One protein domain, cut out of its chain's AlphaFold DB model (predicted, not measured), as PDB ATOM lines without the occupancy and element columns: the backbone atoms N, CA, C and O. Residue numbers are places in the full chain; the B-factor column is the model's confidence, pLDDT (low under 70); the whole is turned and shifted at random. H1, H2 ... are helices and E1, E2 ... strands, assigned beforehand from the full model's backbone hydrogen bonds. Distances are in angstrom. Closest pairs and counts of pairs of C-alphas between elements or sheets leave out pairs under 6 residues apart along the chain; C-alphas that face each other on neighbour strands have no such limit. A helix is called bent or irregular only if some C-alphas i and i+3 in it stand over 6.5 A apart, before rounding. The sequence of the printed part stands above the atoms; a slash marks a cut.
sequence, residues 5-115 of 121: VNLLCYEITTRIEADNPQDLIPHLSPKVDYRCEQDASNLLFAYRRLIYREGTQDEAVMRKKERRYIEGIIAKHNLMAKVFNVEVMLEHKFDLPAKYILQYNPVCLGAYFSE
ATOM      1  N   VAL A   5      85.672 131.890  99.289       77.56
ATOM      2  CA  VAL A   5      85.526 132.564  97.998       77.56
ATOM      3  C   VAL A   5      86.338 131.800  96.965       77.56
ATOM      4  O   VAL A   5      87.551 131.651  97.099       77.56
ATOM      5  N   ASN A   6      85.664 131.393  95.892       83.94
ATOM      6  CA  ASN A   6      86.320 130.804  94.739       83.94
ATOM      7  C   ASN A   6      87.081 131.878  93.956       83.94
ATOM      8  O   ASN A   6      86.524 132.917  93.579       83.94
ATOM      9  N   LEU A   7      88.349 131.593  93.694       83.75
ATOM     10  CA  LEU A   7      89.220 132.364  92.826       83.75
ATOM     11  C   LEU A   7      89.449 131.597  91.523       83.75
ATOM     12  O   LEU A   7      89.608 130.377  91.514       83.75
ATOM     13  N   LEU A   8      89.447 132.335  90.422       85.12
ATOM     14  CA  LEU A   8      89.649 131.858  89.063       85.12
ATOM     15  C   LEU A   8      90.998 132.373  88.571       85.12
ATOM     16  O   LEU A   8      91.232 133.581  88.591       85.12
ATOM     17  N   CYS A   9      91.876 131.480  88.128       86.31
ATOM     18  CA  CYS A   9      93.126 131.839  87.470       86.31
ATOM     19  C   CYS A   9      92.952 131.700  85.961       86.31
ATOM     20  O   CYS A   9      92.649 130.612  85.471       86.31
ATOM     21  N   TYR A  10      93.142 132.801  85.246       87.62
ATOM     22  CA  TYR A  10      93.120 132.858  83.796       87.62
ATOM     23  C   TYR A  10      94.532 133.003  83.254       87.62
ATOM     24  O   TYR A  10      95.312 133.814  83.758       87.62
ATOM     25  N   GLU A  11      94.826 132.266  82.193       90.56
ATOM     26  CA  GLU A  11      95.970 132.511  81.330       90.56
ATOM     27  C   GLU A  11      95.512 133.297  80.103       90.56
ATOM     28  O   GLU A  11      94.511 132.977  79.457       90.56
ATOM     29  N   ILE A  12      96.238 134.369  79.813       91.69
ATOM     30  CA  ILE A  12      96.034 135.222  78.655       91.69
ATOM     31  C   ILE A  12      97.244 135.053  77.753       91.69
ATOM     32  O   ILE A  12      98.366 135.358  78.156       91.69
ATOM     33  N   THR A  13      97.003 134.571  76.539       94.38
ATOM     34  CA  THR A  13      98.030 134.403  75.514       94.38
ATOM     35  C   THR A  13      97.788 135.416  74.410       94.38
ATOM     36  O   THR A  13      96.800 135.340  73.677       94.38
ATOM     37  N   THR A  14      98.707 136.361  74.279       95.12
ATOM     38  CA  THR A  14      98.703 137.358  73.217       95.12
ATOM     39  C   THR A  14      99.721 136.996  72.165       95.12
ATOM     40  O   THR A  14     100.850 136.602  72.438       95.12
ATOM     41  N   ARG A  15      99.284 137.138  70.931       96.12
ATOM     42  CA  ARG A  15      99.928 136.608  69.755       96.12
ATOM     43  C   ARG A  15     100.217 137.813  68.856       96.12
ATOM     44  O   ARG A  15      99.286 138.521  68.453       96.12
ATOM     45  N   ILE A  16     101.499 138.109  68.630       96.06
ATOM     46  CA  ILE A  16     101.972 139.390  68.081       96.06
ATOM     47  C   ILE A  16     102.916 139.131  66.912       96.06
ATOM     48  O   ILE A  16     103.920 138.443  67.057       96.06
ATOM     49  N   GLU A  17     102.599 139.707  65.763       97.06
ATOM     50  CA  GLU A  17     103.489 139.741  64.607       97.06
ATOM     51  C   GLU A  17     104.328 141.022  64.670       97.06
ATOM     52  O   GLU A  17     103.768 142.096  64.874       97.06
ATOM     53  N   ALA A  18     105.649 140.934  64.535       94.62
ATOM     54  CA  ALA A  18     106.552 142.083  64.591       94.62
ATOM     55  C   ALA A  18     107.736 141.899  63.639       94.62
ATOM     56  O   ALA A  18     108.271 140.795  63.544       94.62
ATOM     57  N   ASP A  19     108.187 142.978  62.995       94.75
ATOM     58  CA  ASP A  19     109.371 142.939  62.119       94.75
ATOM     59  C   ASP A  19     110.632 142.559  62.911       94.75
ATOM     60  O   ASP A  19     111.479 141.805  62.434       94.75
ATOM     61  N   ASN A  20     110.725 143.053  64.150       94.25
ATOM     62  CA  ASN A  20     111.758 142.683  65.108       94.25
ATOM     63  C   ASN A  20     111.143 142.450  66.503       94.25
ATOM     64  O   ASN A  20     111.005 143.392  67.288       94.25
ATOM     65  N   PRO A  21     110.772 141.200  66.850       93.12
ATOM     66  CA  PRO A  21     110.197 140.867  68.156       93.12
ATOM     67  C   PRO A  21     111.051 141.296  69.357       93.12
ATOM     68  O   PRO A  21     110.507 141.609  70.416       93.12
ATOM     69  N   GLN A  22     112.377 141.340  69.193       91.00
ATOM     70  CA  GLN A  22     113.313 141.690  70.263       91.00
ATOM     71  C   GLN A  22     113.192 143.150  70.704       91.00
ATOM     72  O   GLN A  22     113.465 143.450  71.864       91.00
ATOM     73  N   ASP A  23     112.720 144.039  69.828       91.75
ATOM     74  CA  ASP A  23     112.497 145.443  70.180       91.75
ATOM     75  C   ASP A  23     111.247 145.614  71.051       91.75
ATOM     76  O   ASP A  23     111.156 146.558  71.827       91.75
ATOM     77  N   LEU A  24     110.283 144.690  70.964       90.12
ATOM     78  CA  LEU A  24     109.035 144.758  71.723       90.12
ATOM     79  C   LEU A  24     109.189 144.224  73.154       90.12
ATOM     80  O   LEU A  24     108.642 144.816  74.085       90.12
ATOM     81  N   ILE A  25     109.940 143.132  73.343       89.25
ATOM     82  CA  ILE A  25     110.087 142.427  74.633       89.25
ATOM     83  C   ILE A  25     110.433 143.364  75.809       89.25
ATOM     84  O   ILE A  25     109.762 143.255  76.836       89.25
ATOM     85  N   PRO A  26     111.395 144.307  75.707       88.88
ATOM     86  CA  PRO A  26     111.768 145.186  76.820       88.88
ATOM     87  C   PRO A  26     110.653 146.131  77.283       88.88
ATOM     88  O   PRO A  26     110.723 146.669  78.389       88.88
ATOM     89  N   HIS A  27     109.648 146.370  76.439       86.25
ATOM     90  CA  HIS A  27     108.530 147.264  76.733       86.25
ATOM     91  C   HIS A  27     107.311 146.528  77.296       86.25
ATOM     92  O   HIS A  27     106.417 147.158  77.866       86.25
ATOM     93  N   LEU A  28     107.275 145.205  77.153       83.38
ATOM     94  CA  LEU A  28     106.234 144.361  77.714       83.38
ATOM     95  C   LEU A  28     106.485 144.128  79.219       83.38
ATOM     96  O   LEU A  28     107.624 144.089  79.676       83.38
ATOM     97  N   SER A  29     105.408 144.058  80.014       72.06
ATOM     98  CA  SER A  29     105.452 144.180  81.483       72.06
ATOM     99  C   SER A  29     106.506 143.287  82.171       72.06
ATOM    100  O   SER A  29     106.444 142.072  82.022       72.06
ATOM    101  N   PRO A  30     107.383 143.817  83.049       56.59
ATOM    102  CA  PRO A  30     108.342 143.016  83.822       56.59
ATOM    103  C   PRO A  30     107.720 142.365  85.079       56.59
ATOM    104  O   PRO A  30     108.414 142.100  86.061       56.59
ATOM    105  N   LYS A  31     106.393 142.181  85.117       60.62
ATOM    106  CA  LYS A  31     105.678 141.665  86.298       60.62
ATOM    107  C   LYS A  31     105.901 140.154  86.460       60.62
ATOM    108  O   LYS A  31     106.120 139.442  85.489       60.62
ATOM    109  N   VAL A  32     105.793 139.675  87.704       57.59
ATOM    110  CA  VAL A  32     106.106 138.291  88.134       57.59
ATOM    111  C   VAL A  32     105.386 137.210  87.309       57.59
ATOM    112  O   VAL A  32     105.945 136.137  87.092       57.59
ATOM    113  N   ASP A  33     104.198 137.515  86.784       71.75
ATOM    114  CA  ASP A  33     103.346 136.581  86.037       71.75
ATOM    115  C   ASP A  33     103.235 136.910  84.542       71.75
ATOM    116  O   ASP A  33     102.229 136.591  83.905       71.75
ATOM    117  N   TYR A  34     104.248 137.580  83.990       80.94
ATOM    118  CA  TYR A  34     104.331 137.928  82.577       80.94
ATOM    119  C   TYR A  34     105.564 137.283  81.937       80.94
ATOM    120  O   TYR A  34     106.665 137.346  82.484       80.94
ATOM    121  N   ARG A  35     105.391 136.637  80.783       87.19
ATOM    122  CA  ARG A  35     106.472 135.974  80.042       87.19
ATOM    123  C   ARG A  35     106.310 136.207  78.550       87.19
ATOM    124  O   ARG A  35     105.188 136.249  78.064       87.19
ATOM    125  N   CYS A  36     107.423 136.282  77.831       89.19
ATOM    126  CA  CYS A  36     107.422 136.309  76.374       89.19
ATOM    127  C   CYS A  36     108.256 135.161  75.818       89.19
ATOM    128  O   CYS A  36     109.322 134.857  76.351       89.19
ATOM    129  N   GLU A  37     107.791 134.575  74.724       91.50
ATOM    130  CA  GLU A  37     108.487 133.549  73.960       91.50
ATOM    131  C   GLU A  37     108.430 133.904  72.475       91.50
ATOM    132  O   GLU A  37     107.382 134.275  71.947       91.50
ATOM    133  N   GLN A  38     109.573 133.827  71.798       90.81
ATOM    134  CA  GLN A  38     109.641 134.006  70.355       90.81
ATOM    135  C   GLN A  38     109.623 132.628  69.693       90.81
ATOM    136  O   GLN A  38     110.585 131.876  69.813       90.81
ATOM    137  N   ASP A  39     108.540 132.326  68.987       83.62
ATOM    138  CA  ASP A  39     108.323 131.032  68.322       83.62
ATOM    139  C   ASP A  39     108.853 131.039  66.873       83.62
ATOM    140  O   ASP A  39     109.370 130.046  66.368       83.62
ATOM    141  N   ALA A  40     108.789 132.196  66.200       90.12
ATOM    142  CA  ALA A  40     109.296 132.386  64.839       90.12
ATOM    143  C   ALA A  40     109.994 133.745  64.674       90.12
ATOM    144  O   ALA A  40     109.930 134.614  65.544       90.12
ATOM    145  N   SER A  41     110.662 133.962  63.535       91.75
ATOM    146  CA  SER A  41     111.459 135.177  63.286       91.75
ATOM    147  C   SER A  41     110.672 136.478  63.462       91.75
ATOM    148  O   SER A  41     111.232 137.451  63.948       91.75
ATOM    149  N   ASN A  42     109.384 136.473  63.114       94.25
ATOM    150  CA  ASN A  42     108.482 137.623  63.193       94.25
ATOM    151  C   ASN A  42     107.320 137.425  64.181       94.25
ATOM    152  O   ASN A  42     106.362 138.192  64.145       94.25
ATOM    153  N   LEU A  43     107.354 136.389  65.027       94.56
ATOM    154  CA  LEU A  43     106.219 136.018  65.874       94.56
ATOM    155  C   LEU A  43     106.612 135.969  67.349       94.56
ATOM    156  O   LEU A  43     107.486 135.195  67.743       94.56
ATOM    157  N   LEU A  44     105.922 136.768  68.161       94.75
ATOM    158  CA  LEU A  44     106.066 136.818  69.609       94.75
ATOM    159  C   LEU A  44     104.782 136.344  70.293       94.75
ATOM    160  O   LEU A  44     103.681 136.810  69.984       94.75
ATOM    161  N   PHE A  45     104.944 135.462  71.267       94.25
ATOM    162  CA  PHE A  45     103.909 135.050  72.199       94.25
ATOM    163  C   PHE A  45     104.155 135.722  73.545       94.25
ATOM    164  O   PHE A  45     105.247 135.640  74.098       94.25
ATOM    165  N   ALA A  46     103.135 136.384  74.071       92.00
ATOM    166  CA  ALA A  46     103.138 136.994  75.388       92.00
ATOM    167  C   ALA A  46     102.102 136.302  76.274       92.00
ATOM    168  O   ALA A  46     100.921 136.251  75.937       92.00
ATOM    169  N   TYR A  47     102.546 135.796  77.415       90.38
ATOM    170  CA  TYR A  47     101.748 135.054  78.378       90.38
ATOM    171  C   TYR A  47     101.593 135.877  79.643       90.38
ATOM    172  O   TYR A  47     102.578 136.363  80.204       90.38
ATOM    173  N   ARG A  48     100.359 135.988  80.124       86.56
ATOM    174  CA  ARG A  48     100.046 136.677  81.369       86.56
ATOM    175  C   ARG A  48      99.032 135.889  82.172       86.56
ATOM    176  O   ARG A  48      97.999 135.500  81.639       86.56
ATOM    177  N   ARG A  49      99.282 135.704  83.469       84.44
ATOM    178  CA  ARG A  49      98.293 135.102  84.374       84.44
ATOM    179  C   ARG A  49      97.610 136.156  85.222       84.44
ATOM    180  O   ARG A  49      98.264 137.029  85.786       84.44
ATOM    181  N   LEU A  50      96.287 136.070  85.303       80.69
ATOM    182  CA  LEU A  50      95.452 136.972  86.087       80.69
ATOM    183  C   LEU A  50      94.494 136.168  86.964       80.69
ATOM    184  O   LEU A  50      93.902 135.182  86.532       80.69
ATOM    185  N   ILE A  51      94.333 136.601  88.212       80.44
ATOM    186  CA  ILE A  51      93.452 135.961  89.191       80.44
ATOM    187  C   ILE A  51      92.246 136.866  89.428       80.44
ATOM    188  O   ILE A  51      92.411 138.071  89.623       80.44
ATOM    189  N   TYR A  52      91.052 136.277  89.446       77.31
ATOM    190  CA  TYR A  52      89.770 136.951  89.642       77.31
ATOM    191  C   TYR A  52      88.924 136.242  90.684       77.31
ATOM    192  O   TYR A  52      89.064 135.042  90.909       77.31
ATOM    193  N   ARG A  53      87.987 136.972  91.284       78.81
ATOM    194  CA  ARG A  53      86.914 136.359  92.059       78.81
ATOM    195  C   ARG A  53      85.880 135.750  91.110       78.81
ATOM    196  O   ARG A  53      85.539 136.349  90.094       78.81
ATOM    197  N   GLU A  54      85.357 134.576  91.445       80.25
ATOM    198  CA  GLU A  54      84.245 133.999  90.689       80.25
ATOM    199  C   GLU A  54      83.021 134.934  90.723       80.25
ATOM    200  O   GLU A  54      82.622 135.426  91.780       80.25
ATOM    201  N   GLY A  55      82.450 135.202  89.548       76.75
ATOM    202  CA  GLY A  55      81.335 136.128  89.337       76.75
ATOM    203  C   GLY A  55      81.742 137.557  88.955       76.75
ATOM    204  O   GLY A  55      80.861 138.355  88.654       76.75
ATOM    205  N   THR A  56      83.038 137.894  88.940       71.69
ATOM    206  CA  THR A  56      83.532 139.233  88.546       71.69
ATOM    207  C   THR A  56      84.248 139.250  87.190       71.69
ATOM    208  O   THR A  56      84.848 140.256  86.826       71.69
ATOM    209  N   GLN A  57      84.255 138.129  86.469       75.12
ATOM    210  CA  GLN A  57      84.976 137.962  85.208       75.12
ATOM    211  C   GLN A  57      84.133 138.328  83.975       75.12
ATOM    212  O   GLN A  57      82.964 137.960  83.881       75.12
ATOM    213  N   ASP A  58      84.773 138.955  82.987       82.50
ATOM    214  CA  ASP A  58      84.293 139.055  81.606       82.50
ATOM    215  C   ASP A  58      85.482 138.822  80.659       82.50
ATOM    216  O   ASP A  58      86.338 139.691  80.471       82.50
ATOM    217  N   GLU A  59      85.562 137.620  80.080       86.19
ATOM    218  CA  GLU A  59      86.667 137.228  79.196       86.19
ATOM    219  C   GLU A  59      86.748 138.087  77.929       86.19
ATOM    220  O   GLU A  59      87.841 138.325  77.416       86.19
ATOM    221  N   ALA A  60      85.616 138.562  77.400       88.00
ATOM    222  CA  ALA A  60      85.613 139.413  76.215       88.00
ATOM    223  C   ALA A  60      86.228 140.782  76.534       88.00
ATOM    224  O   ALA A  60      87.029 141.304  75.753       88.00
ATOM    225  N   VAL A  61      85.921 141.327  77.714       85.69
ATOM    226  CA  VAL A  61      86.560 142.548  78.219       85.69
ATOM    227  C   VAL A  61      88.051 142.321  78.471       85.69
ATOM    228  O   VAL A  61      88.849 143.157  78.050       85.69
ATOM    229  N   MET A  62      88.455 141.195  79.071       86.12
ATOM    230  CA  MET A  62      89.876 140.862  79.268       86.12
ATOM    231  C   MET A  62      90.635 140.806  77.939       86.12
ATOM    232  O   MET A  62      91.665 141.464  77.801       86.12
ATOM    233  N   ARG A  63      90.091 140.115  76.924       90.62
ATOM    234  CA  ARG A  63      90.682 140.067  75.572       90.62
ATOM    235  C   ARG A  63      90.875 141.467  74.991       90.62
ATOM    236  O   ARG A  63      91.940 141.786  74.465       90.62
ATOM    237  N   LYS A  64      89.846 142.316  75.091       90.31
ATOM    238  CA  LYS A  64      89.878 143.696  74.583       90.31
ATOM    239  C   LYS A  64      90.928 144.544  75.301       90.31
ATOM    240  O   LYS A  64      91.610 145.336  74.654       90.31
ATOM    241  N   LYS A  65      91.043 144.395  76.620       86.06
ATOM    242  CA  LYS A  65      91.998 145.134  77.449       86.06
ATOM    243  C   LYS A  65      93.435 144.723  77.175       86.06
ATOM    244  O   LYS A  65      94.262 145.599  76.953       86.06
ATOM    245  N   GLU A  66      93.713 143.425  77.092       89.81
ATOM    246  CA  GLU A  66      95.064 142.947  76.791       89.81
ATOM    247  C   GLU A  66      95.518 143.442  75.422       89.81
ATOM    248  O   GLU A  66      96.613 143.982  75.279       89.81
ATOM    249  N   ARG A  67      94.635 143.345  74.420       93.69
ATOM    250  CA  ARG A  67      94.912 143.868  73.085       93.69
ATOM    251  C   ARG A  67      95.283 145.351  73.127       93.69
ATOM    252  O   ARG A  67      96.320 145.722  72.589       93.69
ATOM    253  N   ARG A  68      94.470 146.178  73.795       91.00
ATOM    254  CA  ARG A  68      94.716 147.623  73.938       91.00
ATOM    255  C   ARG A  68      96.028 147.925  74.650       91.00
ATOM    256  O   ARG A  68      96.742 148.820  74.219       91.00
ATOM    257  N   TYR A  69      96.342 147.187  75.711       88.00
ATOM    258  CA  TYR A  69      97.586 147.344  76.458       88.00
ATOM    259  C   TYR A  69      98.811 147.161  75.548       88.00
ATOM    260  O   TYR A  69      99.683 148.028  75.490       88.00
ATOM    261  N   ILE A  70      98.841 146.073  74.776       90.62
ATOM    262  CA  ILE A  70      99.950 145.773  73.864       90.62
ATOM    263  C   ILE A  70      99.980 146.751  72.680       90.62
ATOM    264  O   ILE A  70     101.040 147.276  72.346       90.62
ATOM    265  N   GLU A  71      98.830 147.047  72.065       93.75
ATOM    266  CA  GLU A  71      98.733 148.023  70.967       93.75
ATOM    267  C   GLU A  71      99.172 149.431  71.411       93.75
ATOM    268  O   GLU A  71      99.851 150.129  70.659       93.75
ATOM    269  N   GLY A  72      98.861 149.829  72.648       90.19
ATOM    270  CA  GLY A  72      99.317 151.086  73.240       90.19
ATOM    271  C   GLY A  72     100.836 151.151  73.400       90.19
ATOM    272  O   GLY A  72     101.438 152.176  73.085       90.19
ATOM    273  N   ILE A  73     101.478 150.053  73.816       90.50
ATOM    274  CA  ILE A  73     102.945 149.947  73.878       90.50
ATOM    275  C   ILE A  73     103.556 150.079  72.480       90.50
ATOM    276  O   ILE A  73     104.479 150.872  72.290       90.50
ATOM    277  N   ILE A  74     103.016 149.352  71.500       93.19
ATOM    278  CA  ILE A  74     103.476 149.398  70.107       93.19
ATOM    279  C   ILE A  74     103.427 150.836  69.578       93.19
ATOM    280  O   ILE A  74     104.427 151.337  69.063       93.19
ATOM    281  N   ALA A  75     102.296 151.522  69.765       93.56
ATOM    282  CA  ALA A  75     102.113 152.900  69.320       93.56
ATOM    283  C   ALA A  75     103.047 153.880  70.050       93.56
ATOM    284  O   ALA A  75     103.720 154.685  69.412       93.56
ATOM    285  N   LYS A  76     103.137 153.786  71.382       92.12
ATOM    286  CA  LYS A  76     103.980 154.659  72.216       92.12
ATOM    287  C   LYS A  76     105.460 154.588  71.836       92.12
ATOM    288  O   LYS A  76     106.164 155.591  71.934       92.12
ATOM    289  N   HIS A  77     105.924 153.411  71.427       93.00
ATOM    290  CA  HIS A  77     107.324 153.153  71.099       93.00
ATOM    291  C   HIS A  77     107.607 153.119  69.587       93.00
ATOM    292  O   HIS A  77     108.737 152.840  69.199       93.00
ATOM    293  N   ASN A  78     106.625 153.459  68.737       93.56
ATOM    294  CA  ASN A  78     106.732 153.443  67.270       93.56
ATOM    295  C   ASN A  78     107.263 152.111  66.709       93.56
ATOM    296  O   ASN A  78     108.092 152.089  65.799       93.56
ATOM    297  N   LEU A  79     106.806 150.995  67.276       93.69
ATOM    298  CA  LEU A  79     107.251 149.661  66.881       93.69
ATOM    299  C   LEU A  79     106.456 149.165  65.668       93.69
ATOM    300  O   LEU A  79     105.244 149.363  65.577       93.69
ATOM    301  N   MET A  80     107.126 148.458  64.761       95.75
ATOM    302  CA  MET A  80     106.482 147.780  63.634       95.75
ATOM    303  C   MET A  80     105.963 146.416  64.091       95.75
ATOM    304  O   MET A  80     106.638 145.394  63.955       95.75
ATOM    305  N   ALA A  81     104.779 146.417  64.702       96.00
ATOM    306  CA  ALA A  81     104.144 145.218  65.231       96.00
ATOM    307  C   ALA A  81     102.612 145.294  65.176       96.00
ATOM    308  O   ALA A  81     102.014 146.371  65.124       96.00
ATOM    309  N   LYS A  82     101.959 144.134  65.216       96.75
ATOM    310  CA  LYS A  82     100.507 143.983  65.182       96.75
ATOM    311  C   LYS A  82     100.067 142.828  66.071       96.75
ATOM    312  O   LYS A  82     100.508 141.691  65.916       96.75
ATOM    313  N   VAL A  83      99.105 143.095  66.950       96.06
ATOM    314  CA  VAL A  83      98.424 142.039  67.708       96.06
ATOM    315  C   VAL A  83      97.476 141.288  66.775       96.06
ATOM    316  O   VAL A  83      96.517 141.865  66.249       96.06
ATOM    317  N   PHE A  84      97.722 139.998  66.564       93.75
ATOM    318  CA  PHE A  84      96.890 139.181  65.684       93.75
ATOM    319  C   PHE A  84      95.795 138.435  66.443       93.75
ATOM    320  O   PHE A  84      94.675 138.343  65.946       93.75
ATOM    321  N   ASN A  85      96.083 137.956  67.655       96.12
ATOM    322  CA  ASN A  85      95.125 137.208  68.463       96.12
ATOM    323  C   ASN A  85      95.361 137.422  69.963       96.12
ATOM    324  O   ASN A  85      96.487 137.665  70.394       96.12
ATOM    325  N   VAL A  86      94.286 137.307  70.742       96.00
ATOM    326  CA  VAL A  86      94.326 137.252  72.205       96.00
ATOM    327  C   VAL A  86      93.404 136.128  72.657       96.00
ATOM    328  O   VAL A  86      92.185 136.193  72.485       96.00
ATOM    329  N   GLU A  87      93.995 135.106  73.258       95.38
ATOM    330  CA  GLU A  87      93.298 133.972  73.849       95.38
ATOM    331  C   GLU A  87      93.235 134.152  75.363       95.38
ATOM    332  O   GLU A  87      94.199 134.581  75.989       95.38
ATOM    333  N   VAL A  88      92.079 133.843  75.946       92.62
ATOM    334  CA  VAL A  88      91.855 133.847  77.395       92.62
ATOM    335  C   VAL A  88      91.320 132.474  77.745       92.62
ATOM    336  O   VAL A  88      90.305 132.064  77.177       92.62
ATOM    337  N   MET A  89      92.015 131.783  78.641       92.88
ATOM    338  CA  MET A  89      91.706 130.426  79.068       92.88
ATOM    339  C   MET A  89      91.632 130.371  80.590       92.88
ATOM    340  O   MET A  89      92.492 130.915  81.280       92.88
ATOM    341  N   LEU A  90      90.588 129.738  81.121       90.50
ATOM    342  CA  LEU A  90      90.526 129.416  82.542       90.50
ATOM    343  C   LEU A  90      91.454 128.227  82.819       90.50
ATOM    344  O   LEU A  90      91.170 127.119  82.372       90.50
ATOM    345  N   GLU A  91      92.503 128.449  83.603       88.44
ATOM    346  CA  GLU A  91      93.481 127.420  83.969       88.44
ATOM    347  C   GLU A  91      93.032 126.624  85.195       88.44
ATOM    348  O   GLU A  91      93.003 125.393  85.204       88.44
ATOM    349  N   HIS A  92      92.694 127.334  86.276       85.56
ATOM    350  CA  HIS A  92      92.448 126.707  87.571       85.56
ATOM    351  C   HIS A  92      91.424 127.471  88.410       85.56
ATOM    352  O   HIS A  92      91.290 128.692  88.307       85.56
ATOM    353  N   LYS A  93      90.736 126.740  89.292       87.81
ATOM    354  CA  LYS A  93      89.861 127.291  90.329       87.81
ATOM    355  C   LYS A  93      90.347 126.839  91.697       87.81
ATOM    356  O   LYS A  93      90.543 125.644  91.894       87.81
ATOM    357  N   PHE A  94      90.485 127.760  92.642       84.31
ATOM    358  CA  PHE A  94      90.866 127.430  94.014       84.31
ATOM    359  C   PHE A  94      89.984 128.157  95.025       84.31
ATOM    360  O   PHE A  94      89.577 129.297  94.805       84.31
ATOM    361  N   ASP A  95      89.677 127.479  96.129       84.25
ATOM    362  CA  ASP A  95      88.872 128.032  97.216       84.25
ATOM    363  C   ASP A  95      89.783 128.681  98.264       84.25
ATOM    364  O   ASP A  95      90.715 128.052  98.774       84.25
ATOM    365  N   LEU A  96      89.527 129.952  98.576       78.56
ATOM    366  CA  LEU A  96      90.291 130.713  99.555       78.56
ATOM    367  C   LEU A  96      89.358 131.284 100.633       78.56
ATOM    368  O   LEU A  96      88.363 131.941 100.310       78.56
ATOM    369  N   PRO A  97      89.690 131.149 101.931       78.06
ATOM    370  CA  PRO A  97      88.966 131.868 102.971       78.06
ATOM    371  C   PRO A  97      89.034 133.382 102.725       78.06
ATOM    372  O   PRO A  97      90.129 133.941 102.635       78.06
ATOM    373  N   ALA A  98      87.882 134.066 102.682       70.62
ATOM    374  CA  ALA A  98      87.781 135.477 102.276       70.62
ATOM    375  C   ALA A  98      88.706 136.423 103.060       70.62
ATOM    376  O   ALA A  98      89.168 137.430 102.528       70.62
ATOM    377  N   LYS A  99      89.021 136.077 104.314       69.94
ATOM    378  CA  LYS A  99      89.950 136.831 105.172       69.94
ATOM    379  C   LYS A  99      91.355 136.995 104.570       69.94
ATOM    380  O   LYS A  99      92.017 137.975 104.885       69.94
ATOM    381  N   TYR A 100      91.803 136.073 103.713       67.56
ATOM    382  CA  TYR A 100      93.130 136.127 103.084       67.56
ATOM    383  C   TYR A 100      93.164 136.975 101.806       67.56
ATOM    384  O   TYR A 100      94.241 137.417 101.421       67.56
ATOM    385  N   ILE A 101      92.008 137.255 101.194       65.31
ATOM    386  CA  ILE A 101      91.900 138.088  99.981       65.31
ATOM    387  C   ILE A 101      92.208 139.560 100.288       65.31
ATOM    388  O   ILE A 101      92.782 140.262  99.465       65.31
ATOM    389  N   LEU A 102      91.821 140.035 101.477       55.19
ATOM    390  CA  LEU A 102      91.961 141.442 101.871       55.19
ATOM    391  C   LEU A 102      93.384 141.814 102.321       55.19
ATOM    392  O   LEU A 102      93.745 142.984 102.274       55.19
ATOM    393  N   GLN A 103      94.175 140.842 102.789       45.28
ATOM    394  CA  GLN A 103      95.474 141.094 103.430       45.28
ATOM    395  C   GLN A 103      96.661 140.935 102.474       45.28
ATOM    396  O   GLN A 103      97.639 141.674 102.559       45.28
ATOM    397  N   TYR A 104      96.560 139.994 101.545       42.81
ATOM    398  CA  TYR A 104      97.465 139.847 100.416       42.81
ATOM    399  C   TYR A 104      96.581 140.135  99.237       42.81
ATOM    400  O   TYR A 104      95.693 139.341  99.018       42.81
ATOM    401  N   ASN A 105      96.717 141.269  98.565       49.41
ATOM    402  CA  ASN A 105      95.886 141.630  97.425       49.41
ATOM    403  C   ASN A 105      96.416 140.862  96.192       49.41
ATOM    404  O   ASN A 105      97.256 141.423  95.488       49.41
ATOM    405  N   PRO A 106      96.058 139.583  95.909       46.94
ATOM    406  CA  PRO A 106      96.676 138.839  94.815       46.94
ATOM    407  C   PRO A 106      95.798 138.979  93.565       46.94
ATOM    408  O   PRO A 106      96.078 138.419  92.508       46.94
ATOM    409  N   VAL A 107      94.679 139.697  93.703       52.56
ATOM    410  CA  VAL A 107      93.676 139.825  92.688       52.56
ATOM    411  C   VAL A 107      94.142 140.992  91.850       52.56
ATOM    412  O   VAL A 107      93.941 142.160  92.184       52.56
ATOM    413  N   CYS A 108      94.768 140.662  90.726       52.16
ATOM    414  CA  CYS A 108      95.078 141.620  89.673       52.16
ATOM    415  C   CYS A 108      93.823 142.351  89.138       52.16
ATOM    416  O   CYS A 108      93.956 143.153  88.221       52.16
ATOM    417  N   LEU A 109      92.634 142.126  89.725       45.06
ATOM    418  CA  LEU A 109      91.466 143.011  89.690       45.06
ATOM    419  C   LEU A 109      91.862 144.485  89.778       45.06
ATOM    420  O   LEU A 109      91.445 145.252  88.924       45.06
ATOM    421  N   GLY A 110      92.671 144.855  90.780       41.12
ATOM    422  CA  GLY A 110      93.118 146.233  90.981       41.12
ATOM    423  C   GLY A 110      93.960 146.690  89.799       41.12
ATOM    424  O   GLY A 110      93.451 147.316  88.897       41.12
ATOM    425  N   ALA A 111      95.221 146.284  89.707       46.53
ATOM    426  CA  ALA A 111      96.139 146.832  88.703       46.53
ATOM    427  C   ALA A 111      95.746 146.638  87.216       46.53
ATOM    428  O   ALA A 111      96.321 147.308  86.370       46.53
ATOM    429  N   TYR A 112      94.841 145.713  86.864       52.12
ATOM    430  CA  TYR A 112      94.394 145.514  85.472       52.12
ATOM    431  C   TYR A 112      93.103 146.282  85.120       52.12
ATOM    432  O   TYR A 112      92.801 146.464  83.941       52.12
ATOM    433  N   PHE A 113      92.323 146.720  86.119       52.34
ATOM    434  CA  PHE A 113      91.096 147.513  85.916       52.34
ATOM    435  C   PHE A 113      91.120 148.878  86.617       52.34
ATOM    436  O   PHE A 113      90.329 149.730  86.256       52.34
ATOM    437  N   SER A 114      92.006 149.114  87.583       43.84
ATOM    438  CA  SER A 114      92.094 150.354  88.365       43.84
ATOM    439  C   SER A 114      92.846 151.463  87.642       43.84
ATOM    440  O   SER A 114      92.712 152.616  88.022       43.84
ATOM    441  N   GLU A 115      93.650 151.136  86.628       47.94
ATOM    442  CA  GLU A 115      94.223 152.155  85.737       47.94
ATOM    443  C   GLU A 115      93.154 152.742  84.786       47.94
ATOM    444  O   GLU A 115      93.369 153.820  84.251       47.94
TER     445      GLU A 115
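Overview. This is residues 5 to 115 of the 121 residues of an uncharacterized protein of Actinobacillus minor NM305 (UniProt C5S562). A long, twisted sheet has two helices, H1 and H2, over one face, and a tail after E4 folds back to little H3, which only grazes the sheet. The printed part has 111 residues, with three named helices and four named strands in the order E1, H1, E2, E3, H2, E4, H3. The antiparallel sheet runs E2, E3, E1, E4; the class is mixed. The whole is compact, with radius of gyration of the C-alphas 15.1 A, and spans 47 by 23 by 22 A, a rod.

Arrangement. E1, residues 5 to 18, is antiparallel to E4, residues 81 to 97, with N 7 and O 94 within hydrogen-bond range at 2.8 A. E1 is also antiparallel to E3, residues 43 to 53, with N 10 and O 50 at 2.8 A. E2, residues 34 to 40, forms a hairpin with E3, with N 37 and O 45 at 2.8 A. H1, residues 21 to 27, and H2, residues 59 to 76, are on the same face, making two layers, helices over a sheet. H1 runs along E3, at 12 degrees on the local plane. H2 lies over E1 and E4; its closest C-alphas to E4 are those of Arg 63 and Val 86, 5.7 A. E1, H1, E2 and E3, H2, E4 are split strand-helix-strand units, each with another strand between its two, and right-handed crossovers. H3, residues 109 to 113, is near H2. Every O i to N i+4 pair is within range in H2 and H3; in H1 1 of 3 is, and 2 of 4 O i to N i+3 pairs.

Along the chain. E1 begins at C-alpha 5 (85.526, 132.564, 97.998) and is 40.6 A long. H1 is only just irregular: C-alphas 23 and 26 are 6.7 A apart. E4, 42.8 A, bends by 65 degrees at residue 84 and ends at C-alpha 97 (88.966, 131.868, 102.971).

Size, cuts and confidence. The printed part has no cut. The E4 to H3 link is long. Confidence is under 70 at residues 30 to 32 and 99 to 115.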